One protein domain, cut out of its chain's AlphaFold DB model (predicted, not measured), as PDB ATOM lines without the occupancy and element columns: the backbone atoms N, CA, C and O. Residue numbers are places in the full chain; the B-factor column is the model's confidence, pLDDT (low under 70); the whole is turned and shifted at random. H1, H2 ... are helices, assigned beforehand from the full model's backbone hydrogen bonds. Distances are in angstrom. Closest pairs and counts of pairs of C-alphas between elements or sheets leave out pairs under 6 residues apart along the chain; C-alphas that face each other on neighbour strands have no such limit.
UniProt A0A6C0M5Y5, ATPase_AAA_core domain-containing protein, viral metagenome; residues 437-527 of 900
ATOM      1  N   MET A 437      49.277 -46.047  26.323       69.94
ATOM      2  CA  MET A 437      48.034 -46.765  26.018       69.94
ATOM      3  C   MET A 437      47.503 -46.364  24.639       69.94
ATOM      4  O   MET A 437      47.289 -47.232  23.794       69.94
ATOM      5  N   ARG A 438      47.354 -45.062  24.370       72.94
ATOM      6  CA  ARG A 438      46.891 -44.526  23.085       72.94
ATOM      7  C   ARG A 438      47.726 -45.055  21.913       72.94
ATOM      8  O   ARG A 438      47.135 -45.522  20.946       72.94
ATOM      9  N   ALA A 439      49.055 -45.051  22.021       74.88
ATOM     10  CA  ALA A 439      49.956 -45.584  21.002       74.88
ATOM     11  C   ALA A 439      49.706 -47.079  20.740       74.88
ATOM     12  O   ALA A 439      49.514 -47.464  19.589       74.88
ATOM     13  N   THR A 440      49.595 -47.909  21.786       71.31
ATOM     14  CA  THR A 440      49.277 -49.343  21.609       71.31
ATOM     15  C   THR A 440      47.882 -49.582  21.016       71.31
ATOM     16  O   THR A 440      47.711 -50.492  20.209       71.31
ATOM     17  N   TYR A 441      46.880 -48.750  21.327       66.56
ATOM     18  CA  TYR A 441      45.562 -48.833  20.685       66.56
ATOM     19  C   TYR A 441      45.570 -48.327  19.231       66.56
ATOM     20  O   TYR A 441      44.825 -48.859  18.409       66.56
ATOM     21  N   GLU A 442      46.413 -47.351  18.883       70.25
ATOM     22  CA  GLU A 442      46.621 -46.899  17.497       70.25
ATOM     23  C   GLU A 442      47.387 -47.953  16.672       70.25
ATOM     24  O   GLU A 442      47.012 -48.213  15.530       70.25
ATOM     25  N   GLU A 443      48.357 -48.657  17.263       69.25
ATOM     26  CA  GLU A 443      49.044 -49.809  16.657       69.25
ATOM     27  C   GLU A 443      48.100 -51.010  16.450       69.25
ATOM     28  O   GLU A 443      48.067 -51.607  15.369       69.25
ATOM     29  N   LEU A 444      47.265 -51.343  17.440       64.19
ATOM     30  CA  LEU A 444      46.234 -52.381  17.302       64.19
ATOM     31  C   LEU A 444      45.220 -52.038  16.197       64.19
ATOM     32  O   LEU A 444      44.813 -52.921  15.442       64.19
ATOM     33  N   LEU A 445      44.842 -50.764  16.057       61.12
ATOM     34  CA  LEU A 445      43.905 -50.306  15.024       61.12
ATOM     35  C   LEU A 445      44.551 -50.190  13.630       61.12
ATOM     36  O   LEU A 445      43.859 -50.354  12.626       61.12
ATOM     37  N   ALA A 446      45.866 -49.972  13.544       62.28
ATOM     38  CA  ALA A 446      46.612 -50.051  12.287       62.28
ATOM     39  C   ALA A 446      46.642 -51.484  11.725       62.28
ATOM     40  O   ALA A 446      46.519 -51.671  10.510       62.28
ATOM     41  N   ASN A 447      46.757 -52.478  12.614       62.78
ATOM     42  CA  ASN A 447      46.705 -53.899  12.274       62.78
ATOM     43  C   ASN A 447      45.273 -54.381  11.958       62.78
ATOM     44  O   ASN A 447      45.090 -55.130  11.002       62.78
ATOM     45  N   ASP A 448      44.260 -53.925  12.706       59.69
ATOM     46  CA  ASP A 448      42.878 -54.433  12.624       59.69
ATOM     47  C   ASP A 448      41.849 -53.311  12.337       59.69
ATOM     48  O   ASP A 448      41.025 -52.911  13.169       59.69
ATOM     49  N   LYS A 449      41.916 -52.770  11.111       60.38
ATOM     50  CA  LYS A 449      41.307 -51.486  10.687       60.38
ATOM     51  C   LYS A 449      39.790 -51.332  10.878       60.38
ATOM     52  O   LYS A 449      39.298 -50.208  10.858       60.38
ATOM     53  N   ASN A 450      39.043 -52.424  11.056       56.94
ATOM     54  CA  ASN A 450      37.577 -52.411  11.188       56.94
ATOM     55  C   ASN A 450      37.065 -52.607  12.629       56.94
ATOM     56  O   ASN A 450      35.852 -52.694  12.849       56.94
ATOM     57  N   ASN A 451      37.942 -52.669  13.638       62.12
ATOM     58  CA  ASN A 451      37.518 -52.943  15.011       62.12
ATOM     59  C   ASN A 451      36.856 -51.722  15.694       62.12
ATOM     60  O   ASN A 451      37.500 -50.915  16.371       62.12
ATOM     61  N   ARG A 452      35.522 -51.623  15.570       60.19
ATOM     62  CA  ARG A 452      34.681 -50.574  16.192       60.19
ATOM     63  C   ARG A 452      34.859 -50.443  17.713       60.19
ATOM     64  O   ARG A 452      34.576 -49.371  18.245       60.19
ATOM     65  N   ILE A 453      35.297 -51.494  18.415       62.50
ATOM     66  CA  ILE A 453      35.519 -51.455  19.869       62.50
ATOM     67  C   ILE A 453      36.795 -50.667  20.177       62.50
ATOM     68  O   ILE A 453      36.744 -49.729  20.972       62.50
ATOM     69  N   VAL A 454      37.897 -50.974  19.485       61.97
ATOM     70  CA  VAL A 454      39.177 -50.254  19.623       61.97
ATOM     71  C   VAL A 454      39.014 -48.787  19.223       61.97
ATOM     72  O   VAL A 454      39.428 -47.902  19.966       61.97
ATOM     73  N   ALA A 455      38.304 -48.503  18.124       62.56
ATOM     74  CA  ALA A 455      37.999 -47.129  17.711       62.56
ATOM     75  C   ALA A 455      37.209 -46.341  18.780       62.56
ATOM     76  O   ALA A 455      37.475 -45.160  19.015       62.56
ATOM     77  N   LYS A 456      36.255 -46.992  19.466       69.94
ATOM     78  CA  LYS A 456      35.489 -46.376  20.561       69.94
ATOM     79  C   LYS A 456      36.353 -46.149  21.805       69.94
ATOM     80  O   LYS A 456      36.265 -45.074  22.392       69.94
ATOM     81  N   GLN A 457      37.199 -47.115  22.175       67.44
ATOM     82  CA  GLN A 457      38.121 -46.996  23.312       67.44
ATOM     83  C   GLN A 457      39.177 -45.905  23.089       67.44
ATOM     84  O   GLN A 457      39.423 -45.103  23.989       67.44
ATOM     85  N   LEU A 458      39.720 -45.801  21.873       69.69
ATOM     86  CA  LEU A 458      40.639 -44.734  21.480       69.69
ATOM     87  C   LEU A 458      39.986 -43.346  21.585       69.69
ATOM     88  O   LEU A 458      40.620 -42.407  22.065       69.69
ATOM     89  N   LYS A 459      38.707 -43.209  21.198       72.94
ATOM     90  CA  LYS A 459      37.966 -41.946  21.363       72.94
ATOM     91  C   LYS A 459      37.737 -41.593  22.837       72.94
ATOM     92  O   LYS A 459      37.883 -40.426  23.187       72.94
ATOM     93  N   SER A 460      37.420 -42.561  23.702       72.06
ATOM     94  CA  SER A 460      37.315 -42.292  25.146       72.06
ATOM     95  C   SER A 460      38.659 -41.934  25.779       72.06
ATOM     96  O   SER A 460      38.691 -41.014  26.585       72.06
ATOM     97  N   LEU A 461      39.760 -42.584  25.379       74.25
ATOM     98  CA  LEU A 461      41.097 -42.288  25.908       74.25
ATOM     99  C   LEU A 461      41.540 -40.859  25.584       74.25
ATOM    100  O   LEU A 461      41.972 -40.149  26.486       74.25
ATOM    101  N   LYS A 462      41.344 -40.409  24.338       76.25
ATOM    102  CA  LYS A 462      41.626 -39.021  23.935       76.25
ATOM    103  C   LYS A 462      40.776 -38.011  24.713       76.25
ATOM    104  O   LYS A 462      41.309 -37.017  25.185       76.25
ATOM    105  N   ALA A 463      39.495 -38.309  24.938       78.19
ATOM    106  CA  ALA A 463      38.615 -37.462  25.748       78.19
ATOM    107  C   ALA A 463      38.986 -37.423  27.248       78.19
ATOM    108  O   ALA A 463      38.627 -36.471  27.933       78.19
ATOM    109  N   SER A 464      39.688 -38.430  27.781       73.00
ATOM    110  CA  SER A 464      40.285 -38.368  29.127       73.00
ATOM    111  C   SER A 464      41.663 -37.691  29.147       73.00
ATOM    112  O   SER A 464      41.975 -37.014  30.117       73.00
ATOM    113  N   GLU A 465      42.462 -37.812  28.081       74.38
ATOM    114  CA  GLU A 465      43.756 -37.119  27.929       74.38
ATOM    115  C   GLU A 465      43.544 -35.595  27.878       74.38
ATOM    116  O   GLU A 465      44.212 -34.839  28.579       74.38
ATOM    117  N   GLU A 466      42.534 -35.157  27.123       77.94
ATOM    118  CA  GLU A 466      42.106 -33.760  27.012       77.94
ATOM    119  C   GLU A 466      41.602 -33.185  28.349       77.94
ATOM    120  O   GLU A 466      41.958 -32.062  28.699       77.94
ATOM    121  N   LYS A 467      40.857 -33.971  29.141       80.31
ATOM    122  CA  LYS A 467      40.403 -33.572  30.485       80.31
ATOM    123  C   LYS A 467      41.538 -33.421  31.489       80.31
ATOM    124  O   LYS A 467      41.587 -32.414  32.182       80.31
ATOM    125  N   ILE A 468      42.465 -34.382  31.544       77.12
ATOM    126  CA  ILE A 468      43.638 -34.296  32.431       77.12
ATOM    127  C   ILE A 468      44.476 -33.062  32.082       77.12
ATOM    128  O   ILE A 468      44.961 -32.370  32.976       77.12
ATOM    129  N   LYS A 469      44.604 -32.738  30.788       78.31
ATOM    130  CA  LYS A 469      45.267 -31.503  30.366       78.31
ATOM    131  C   LYS A 469      44.509 -30.255  30.835       78.31
ATOM    132  O   LYS A 469      45.140 -29.360  31.384       78.31
ATOM    133  N   GLN A 470      43.186 -30.208  30.659       78.94
ATOM    134  CA  GLN A 470      42.352 -29.100  31.141       78.94
ATOM    135  C   GLN A 470      42.490 -28.905  32.657       78.94
ATOM    136  O   GLN A 470      42.737 -27.787  33.087       78.94
ATOM    137  N   GLU A 471      42.423 -29.974  33.456       77.44
ATOM    138  CA  GLU A 471      42.605 -29.920  34.917       77.44
ATOM    139  C   GLU A 471      44.003 -29.408  35.322       77.44
ATOM    140  O   GLU A 471      44.123 -28.625  36.267       77.44
ATOM    141  N   LEU A 472      45.058 -29.791  34.593       76.31
ATOM    142  CA  LEU A 472      46.420 -29.302  34.826       76.31
ATOM    143  C   LEU A 472      46.579 -27.817  34.455       76.31
ATOM    144  O   LEU A 472      47.124 -27.048  35.250       76.31
ATOM    145  N   ASP A 473      46.089 -27.404  33.283       75.06
ATOM    146  CA  ASP A 473      46.113 -26.005  32.838       75.06
ATOM    147  C   ASP A 473      45.308 -25.111  33.814       75.06
ATOM    148  O   ASP A 473      45.774 -24.031  34.188       75.06
ATOM    149  N   ASP A 474      44.172 -25.600  34.332       78.06
ATOM    150  CA  ASP A 474      43.360 -24.951  35.373       78.06
ATOM    151  C   ASP A 474      44.133 -24.740  36.681       78.06
ATOM    152  O   ASP A 474      44.147 -23.635  37.228       78.06
ATOM    153  N   VAL A 475      44.796 -25.780  37.203       77.88
ATOM    154  CA  VAL A 475      45.600 -25.693  38.438       77.88
ATOM    155  C   VAL A 475      46.737 -24.682  38.270       77.88
ATOM    156  O   VAL A 475      46.947 -23.831  39.141       77.88
ATOM    157  N   MET A 476      47.424 -24.710  37.128       74.75
ATOM    158  CA  MET A 476      48.514 -23.782  36.820       74.75
ATOM    159  C   MET A 476      48.011 -22.340  36.659       74.75
ATOM    160  O   MET A 476      48.660 -21.404  37.139       74.75
ATOM    161  N   HIS A 477      46.839 -22.131  36.052       77.44
ATOM    162  CA  HIS A 477      46.230 -20.806  35.922       77.44
ATOM    163  C   HIS A 477      45.753 -20.252  37.275       77.44
ATOM    164  O   HIS A 477      46.060 -19.104  37.613       77.44
ATOM    165  N   ARG A 478      45.110 -21.081  38.109       80.44
ATOM    166  CA  ARG A 478      44.727 -20.732  39.492       80.44
ATOM    167  C   ARG A 478      45.950 -20.330  40.323       80.44
ATOM    168  O   ARG A 478      45.899 -19.309  41.009       80.44
ATOM    169  N   GLN A 479      47.070 -21.052  40.215       76.56
ATOM    170  CA  GLN A 479      48.302 -20.686  40.924       76.56
ATOM    171  C   GLN A 479      48.937 -19.394  40.378       76.56
ATOM    172  O   GLN A 479      49.339 -18.546  41.174       76.56
ATOM    173  N   LYS A 480      48.966 -19.174  39.053       78.44
ATOM    174  CA  LYS A 480      49.389 -17.881  38.471       78.44
ATOM    175  C   LYS A 480      48.515 -16.718  38.946       78.44
ATOM    176  O   LYS A 480      49.042 -15.636  39.213       78.44
ATOM    177  N   SER A 481      47.206 -16.928  39.093       78.19
ATOM    178  CA  SER A 481      46.274 -15.927  39.628       78.19
ATOM    179  C   SER A 481      46.556 -15.630  41.106       78.19
ATOM    180  O   SER A 481      46.731 -14.464  41.465       78.19
ATOM    181  N   LYS A 482      46.734 -16.660  41.952       81.56
ATOM    182  CA  LYS A 482      47.158 -16.505  43.359       81.56
ATOM    183  C   LYS A 482      48.481 -15.732  43.481       81.56
ATOM    184  O   LYS A 482      48.524 -14.731  44.197       81.56
ATOM    185  N   ASN A 483      49.514 -16.122  42.728       81.31
ATOM    186  CA  ASN A 483      50.804 -15.419  42.677       81.31
ATOM    187  C   ASN A 483      50.626 -13.944  42.271       81.31
ATOM    188  O   ASN A 483      51.133 -13.045  42.936       81.31
ATOM    189  N   SER A 484      49.867 -13.675  41.203       78.19
ATOM    190  CA  SER A 484      49.645 -12.311  40.694       78.19
ATOM    191  C   SER A 484      48.891 -11.428  41.694       78.19
ATOM    192  O   SER A 484      49.203 -10.245  41.823       78.19
ATOM    193  N   LYS A 485      47.925 -11.992  42.435       80.81
ATOM    194  CA  LYS A 485      47.200 -11.291  43.508       80.81
ATOM    195  C   LYS A 485      48.115 -10.990  44.706       80.81
ATOM    196  O   LYS A 485      48.047  -9.886  45.242       80.81
ATOM    197  N   GLN A 486      49.018 -11.904  45.079       78.62
ATOM    198  CA  GLN A 486      50.043 -11.655  46.105       78.62
ATOM    199  C   GLN A 486      51.041 -10.565  45.680       78.62
ATOM    200  O   GLN A 486      51.250  -9.613  46.427       78.62
ATOM    201  N   PHE A 487      51.589 -10.644  44.464       78.38
ATOM    202  CA  PHE A 487      52.506  -9.639  43.913       78.38
ATOM    203  C   PHE A 487      51.853  -8.245  43.858       78.38
ATOM    204  O   PHE A 487      52.395  -7.285  44.402       78.38
ATOM    205  N   ARG A 488      50.617  -8.144  43.336       76.75
ATOM    206  CA  ARG A 488      49.811  -6.904  43.347       76.75
ATOM    207  C   ARG A 488      49.613  -6.347  44.768       76.75
ATOM    208  O   ARG A 488      49.703  -5.137  44.949       76.75
ATOM    209  N   LYS A 489      49.391  -7.201  45.779       78.19
ATOM    210  CA  LYS A 489      49.253  -6.782  47.191       78.19
ATOM    211  C   LYS A 489      50.559  -6.220  47.774       78.19
ATOM    212  O   LYS A 489      50.497  -5.286  48.570       78.19
ATOM    213  N   MET A 490      51.718  -6.749  47.373       71.00
ATOM    214  CA  MET A 490      53.032  -6.288  47.849       71.00
ATOM    215  C   MET A 490      53.537  -5.015  47.159       71.00
ATOM    216  O   MET A 490      54.272  -4.257  47.781       71.00
ATOM    217  N   LEU A 491      53.117  -4.728  45.919       71.12
ATOM    218  CA  LEU A 491      53.482  -3.479  45.227       71.12
ATOM    219  C   LEU A 491      52.950  -2.216  45.938       71.12
ATOM    220  O   LEU A 491      53.552  -1.152  45.819       71.12
ATOM    221  N   ARG A 492      51.853  -2.345  46.702       60.69
ATOM    222  CA  ARG A 492      51.341  -1.444  47.768       60.69
ATOM    223  C   ARG A 492      51.142   0.060  47.447       60.69
ATOM    224  O   ARG A 492      50.653   0.795  48.303       60.69
ATOM    225  N   LYS A 493      51.424   0.514  46.225       55.41
ATOM    226  CA  LYS A 493      51.040   1.811  45.636       55.41
ATOM    227  C   LYS A 493      50.539   1.608  44.199       55.41
ATOM    228  O   LYS A 493      50.819   0.582  43.582       55.41
ATOM    229  N   LYS A 494      49.810   2.598  43.666       52.75
ATOM    230  CA  LYS A 494      49.345   2.651  42.266       52.75
ATOM    231  C   LYS A 494      50.572   2.803  41.350       52.75
ATOM    232  O   LYS A 494      51.049   3.912  41.138       52.75
ATOM    233  N   SER A 495      51.138   1.680  40.906       47.72
ATOM    234  CA  SER A 495      52.303   1.656  40.016       47.72
ATOM    235  C   SER A 495      51.876   1.836  38.553       47.72
ATOM    236  O   SER A 495      51.029   1.064  38.098       47.72
ATOM    237  N   PRO A 496      52.455   2.796  37.807       54.22
ATOM    238  CA  PRO A 496      52.272   2.926  36.364       54.22
ATOM    239  C   PRO A 496      53.300   2.117  35.545       54.22
ATOM    240  O   PRO A 496      53.305   2.213  34.320       54.22
ATOM    241  N   THR A 497      54.205   1.355  36.175       59.03
ATOM    242  CA  THR A 497      55.252   0.591  35.472       59.03
ATOM    243  C   THR A 497      54.811  -0.827  35.095       59.03
ATOM    244  O   THR A 497      53.967  -1.447  35.743       59.03
ATOM    245  N   ASN A 498      55.413  -1.355  34.020       67.94
ATOM    246  CA  ASN A 498      55.057  -2.628  33.368       67.94
ATOM    247  C   ASN A 498      55.263  -3.876  34.265       67.94
ATOM    248  O   ASN A 498      54.928  -4.987  33.873       67.94
ATOM    249  N   ASP A 499      55.776  -3.729  35.486       72.38
ATOM    250  CA  ASP A 499      56.228  -4.822  36.358       72.38
ATOM    251  C   ASP A 499      55.158  -5.905  36.588       72.38
ATOM    252  O   ASP A 499      55.461  -7.098  36.568       72.38
ATOM    253  N   LEU A 500      53.887  -5.513  36.751       73.19
ATOM    254  CA  LEU A 500      52.767  -6.452  36.906       73.19
ATOM    255  C   LEU A 500      52.431  -7.199  35.603       73.19
ATOM    256  O   LEU A 500      52.019  -8.359  35.646       73.19
ATOM    257  N   GLU A 501      52.584  -6.553  34.449       72.31
ATOM    258  CA  GLU A 501      52.374  -7.170  33.139       72.31
ATOM    259  C   GLU A 501      53.532  -8.116  32.796       72.31
ATOM    260  O   GLU A 501      53.285  -9.267  32.428       72.31
ATOM    261  N   TYR A 502      54.776  -7.692  33.019       78.31
ATOM    262  CA  TYR A 502      55.966  -8.527  32.877       78.31
ATOM    263  C   TYR A 502      55.902  -9.772  33.777       78.31
ATOM    264  O   TYR A 502      56.060 -10.896  33.294       78.31
ATOM    265  N   PHE A 503      55.552  -9.603  35.059       79.75
ATOM    266  CA  PHE A 503      55.358 -10.705  36.011       79.75
ATOM    267  C   PHE A 503      54.268 -11.697  35.564       79.75
ATOM    268  O   PHE A 503      54.410 -12.904  35.769       79.75
ATOM    269  N   LYS A 504      53.189 -11.217  34.925       74.62
ATOM    270  CA  LYS A 504      52.118 -12.060  34.362       74.62
ATOM    271  C   LYS A 504      52.531 -12.784  33.072       74.62
ATOM    272  O   LYS A 504      52.200 -13.962  32.918       74.62
ATOM    273  N   LYS A 505      53.187 -12.084  32.136       75.62
ATOM    274  CA  LYS A 505      53.444 -12.556  30.762       75.62
ATOM    275  C   LYS A 505      54.744 -13.347  30.606       75.62
ATOM    276  O   LYS A 505      54.750 -14.313  29.848       75.62
ATOM    277  N   HIS A 506      55.817 -12.966  31.302       73.19
ATOM    278  CA  HIS A 506      57.172 -13.462  31.016       73.19
ATOM    279  C   HIS A 506      57.757 -14.427  32.059       73.19
ATOM    280  O   HIS A 506      58.646 -15.195  31.702       73.19
ATOM    281  N   LEU A 507      57.267 -14.445  33.305       77.06
ATOM    282  CA  LEU A 507      57.789 -15.340  34.353       77.06
ATOM    283  C   LEU A 507      57.042 -16.683  34.444       77.06
ATOM    284  O   LEU A 507      55.812 -16.770  34.330       77.06
ATOM    285  N   THR A 508      57.788 -17.748  34.742       81.31
ATOM    286  CA  THR A 508      57.244 -19.053  35.145       81.31
ATOM    287  C   THR A 508      56.757 -19.038  36.597       81.31
ATOM    288  O   THR A 508      57.123 -18.175  37.390       81.31
ATOM    289  N   ILE A 509      55.946 -20.025  36.999       77.75
ATOM    290  CA  ILE A 509      55.399 -20.107  38.370       77.75
ATOM    291  C   ILE A 509      56.513 -20.227  39.427       77.75
ATOM    292  O   ILE A 509      56.370 -19.689  40.527       77.75
ATOM    293  N   LYS A 510      57.633 -20.886  39.093       77.56
ATOM    294  CA  LYS A 510      58.786 -21.053  39.988       77.56
ATOM    295  C   LYS A 510      59.520 -19.724  40.200       77.56
ATOM    296  O   LYS A 510      59.774 -19.348  41.341       77.56
ATOM    297  N   GLU A 511      59.749 -18.967  39.128       81.94
ATOM    298  CA  GLU A 511      60.335 -17.619  39.188       81.94
ATOM    299  C   GLU A 511      59.396 -16.616  39.869       81.94
ATOM    300  O   GLU A 511      59.848 -15.829  40.691       81.94
ATOM    301  N   GLN A 512      58.083 -16.681  39.613       78.25
ATOM    302  CA  GLN A 512      57.087 -15.859  40.311       78.25
ATOM    303  C   GLN A 512      57.139 -16.072  41.831       78.25
ATOM    304  O   GLN A 512      57.143 -15.096  42.578       78.25
ATOM    305  N   ARG A 513      57.202 -17.327  42.305       78.88
ATOM    306  CA  ARG A 513      57.311 -17.630  43.745       78.88
ATOM    307  C   ARG A 513      58.668 -17.219  44.321       78.88
ATOM    308  O   ARG A 513      58.696 -16.722  45.440       78.88
ATOM    309  N   ALA A 514      59.758 -17.361  43.564       84.06
ATOM    310  CA  ALA A 514      61.080 -16.883  43.973       84.06
ATOM    311  C   ALA A 514      61.120 -15.350  44.116       84.06
ATOM    312  O   ALA A 514      61.541 -14.849  45.153       84.06
ATOM    313  N   MET A 515      60.593 -14.607  43.136       80.62
ATOM    314  CA  MET A 515      60.471 -13.144  43.203       80.62
ATOM    315  C   MET A 515      59.544 -12.692  44.338       80.62
ATOM    316  O   MET A 515      59.840 -11.705  45.002       80.62
ATOM    317  N   ILE A 516      58.450 -13.417  44.605       83.25
ATOM    318  CA  ILE A 516      57.576 -13.144  45.757       83.25
ATOM    319  C   ILE A 516      58.326 -13.346  47.082       83.25
ATOM    320  O   ILE A 516      58.215 -12.505  47.969       83.25
ATOM    321  N   ALA A 517      59.102 -14.427  47.215       84.25
ATOM    322  CA  ALA A 517      59.884 -14.708  48.417       84.25
ATOM    323  C   ALA A 517      61.017 -13.687  48.631       84.25
ATOM    324  O   ALA A 517      61.232 -13.248  49.758       84.25
ATOM    325  N   GLU A 518      61.693 -13.262  47.560       83.31
ATOM    326  CA  GLU A 518      62.722 -12.219  47.621       83.31
ATOM    327  C   GLU A 518      62.108 -10.847  47.945       83.31
ATOM    328  O   GLU A 518      62.629 -10.124  48.789       83.31
ATOM    329  N   MET A 519      60.946 -10.505  47.369       78.06
ATOM    330  CA  MET A 519      60.205  -9.293  47.748       78.06
ATOM    331  C   MET A 519      59.767  -9.309  49.214       78.06
ATOM    332  O   MET A 519      59.864  -8.278  49.868       78.06
ATOM    333  N   ASP A 520      59.319 -10.444  49.749       80.50
ATOM    334  CA  ASP A 520      58.964 -10.600  51.165       80.50
ATOM    335  C   ASP A 520      60.209 -10.530  52.080       80.50
ATOM    336  O   ASP A 520      60.174  -9.909  53.145       80.50
ATOM    337  N   ALA A 521      61.352 -11.072  51.648       82.00
ATOM    338  CA  ALA A 521      62.632 -10.919  52.341       82.00
ATOM    339  C   ALA A 521      63.107  -9.453  52.370       82.00
ATOM    340  O   ALA A 521      63.477  -8.947  53.432       82.00
ATOM    341  N   VAL A 522      63.030  -8.741  51.241       80.75
ATOM    342  CA  VAL A 522      63.345  -7.306  51.142       80.75
ATOM    343  C   VAL A 522      62.338  -6.463  51.934       80.75
ATOM    344  O   VAL A 522      62.751  -5.562  52.663       80.75
ATOM    345  N   ALA A 523      61.043  -6.779  51.881       76.62
ATOM    346  CA  ALA A 523      60.000  -6.098  52.650       76.62
ATOM    347  C   ALA A 523      60.221  -6.226  54.165       76.62
ATOM    348  O   ALA A 523      60.009  -5.268  54.899       76.62
ATOM    349  N   LYS A 524      60.736  -7.357  54.657       75.81
ATOM    350  CA  LYS A 524      61.126  -7.511  56.075       75.81
ATOM    351  C   LYS A 524      62.329  -6.654  56.482       75.81
ATOM    352  O   LYS A 524      62.512  -6.414  57.673       75.81
ATOM    353  N   VAL A 525      63.136  -6.194  55.523       71.25
ATOM    354  CA  VAL A 525      64.257  -5.266  55.751       71.25
ATOM    355  C   VAL A 525      63.816  -3.800  55.633       71.25
ATOM    356  O   VAL A 525      64.386  -2.952  56.317       71.25
ATOM    357  N   THR A 526      62.811  -3.490  54.806       64.38
ATOM    358  CA  THR A 526      62.351  -2.111  54.544       64.38
ATOM    359  C   THR A 526      61.101  -1.689  55.324       64.38
ATOM    360  O   THR A 526      60.960  -0.505  55.630       64.38
ATOM    361  N   GLU A 527      60.194  -2.605  55.681       66.75
ATOM    362  CA  GLU A 527      58.991  -2.278  56.454       66.75
ATOM    363  C   GLU A 527      59.284  -2.142  57.951       66.75
ATOM    364  O   GLU A 527      59.822  -3.031  58.615       66.75
TER     365      GLU A 527
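AT A GLANCE: This is residues 437 to 527 of the 900 residues of the protein "ATPase_AAA_core domain-containing protein" of viral metagenome (UniProt A0A6C0M5Y5). One long, straight helix, H2, makes the length of this domain, and shorter helices pack along its two ends: H1 along its first part, running opposite ways to it, and H3 and H4 along its last part, H3 folded back along it and H4 running the same way as it. H1 and H2 form a lopsided helical hairpin, H2 and H3 form another, and H4 then turns to run the same way as H2, while residues 466 to 475 of H2 lie bare between the two ends. The printed part has 91 residues with four named helices, in the order H1, H2, H3, H4, and no named strand; the class is all helix. The whole is extended, with a radius of gyration of the C-alphas of 22.6 A, and its outline is a rod spanning 70 by 22 by 16 A.

IN THESE COORDINATES: The printed part begins with H1, residues 437 to 447, whose first C-alpha, that of Met 437, is at (48.034, -46.765, 26.018). H1 has 11 residues and measures 15.5 A from first to last C-alpha. Residues 448 to 451 lead to H2, residues 452 to 491, the longest helix with 40 residues. H2 runs 58.4 A, from C-alpha 452 at (34.681, -50.574, 16.192) to C-alpha 491 at (53.482, -3.479, 45.227). After residues 492 to 498 comes H3, residues 499 to 505, with 7 residues and 9.9 A from first to last C-alpha. Residues 506 to 508 lead to H4, residues 509 to 526, with 18 residues and 25.2 A, which ends at C-alpha 526 at (62.351, -2.111, 54.544). Glu 527 is the last printed residue.

HOW THE PARTS SIT: H2 is the hub and touches the three other helices, each with a part of its length. Residues 454 to 462 of H2 touch H1, and the closest C-alphas, those of Tyr 441 and Leu 458, are 6.5 A apart. H1 and H2 are a helical hairpin, at a shallow tilt of 29 degrees and running opposite ways. Farther along, residues 480 to 488 of H2 touch H3, with the C-alphas of Ser 484 and Lys 504 the closest at 6.8 A. H2 and H3 are also a helical hairpin, at a shallow tilt of 4 degrees, opposite ways. Residues 476 to 490 of H2 touch H4, and the closest C-alphas, those of Lys 480 and Ile 509, are 6.4 A apart. H2 and H4 stand at a shallow tilt of 15 degrees and run the same way. H3 and H4 are close but not clearly touching, with 1 pair of C-alphas within 8 A, those of Phe 503 and Gln 512 at 6.9 A. Their shallow tilt is 16 degrees, and they run opposite ways. H1 is apart from H3 and H4. The helix packing is mostly aligned, the touching helices standing at shallow tilts. In H1, H3 and H4 every O i to N i+4 pair is within hydrogen-bond range; in H2 it is 35 of 36.

THE WHOLE: The two C-alphas farthest apart, those of Asn 450 and Thr 526, are 70.9 A from each other, and the first and last printed C-alphas are 55.0 A apart. The printed part has no cut. The links from H1 to H2 and from H3 to H4 are tight, and the link from H2 to H3 is short. Residues 446 to 452, 466 to 475 and 492 to 498 stand free. The mean pLDDT of the printed part is 72.8; 27 residues are under 70, among them residues 443 to 458 and 492 to 498.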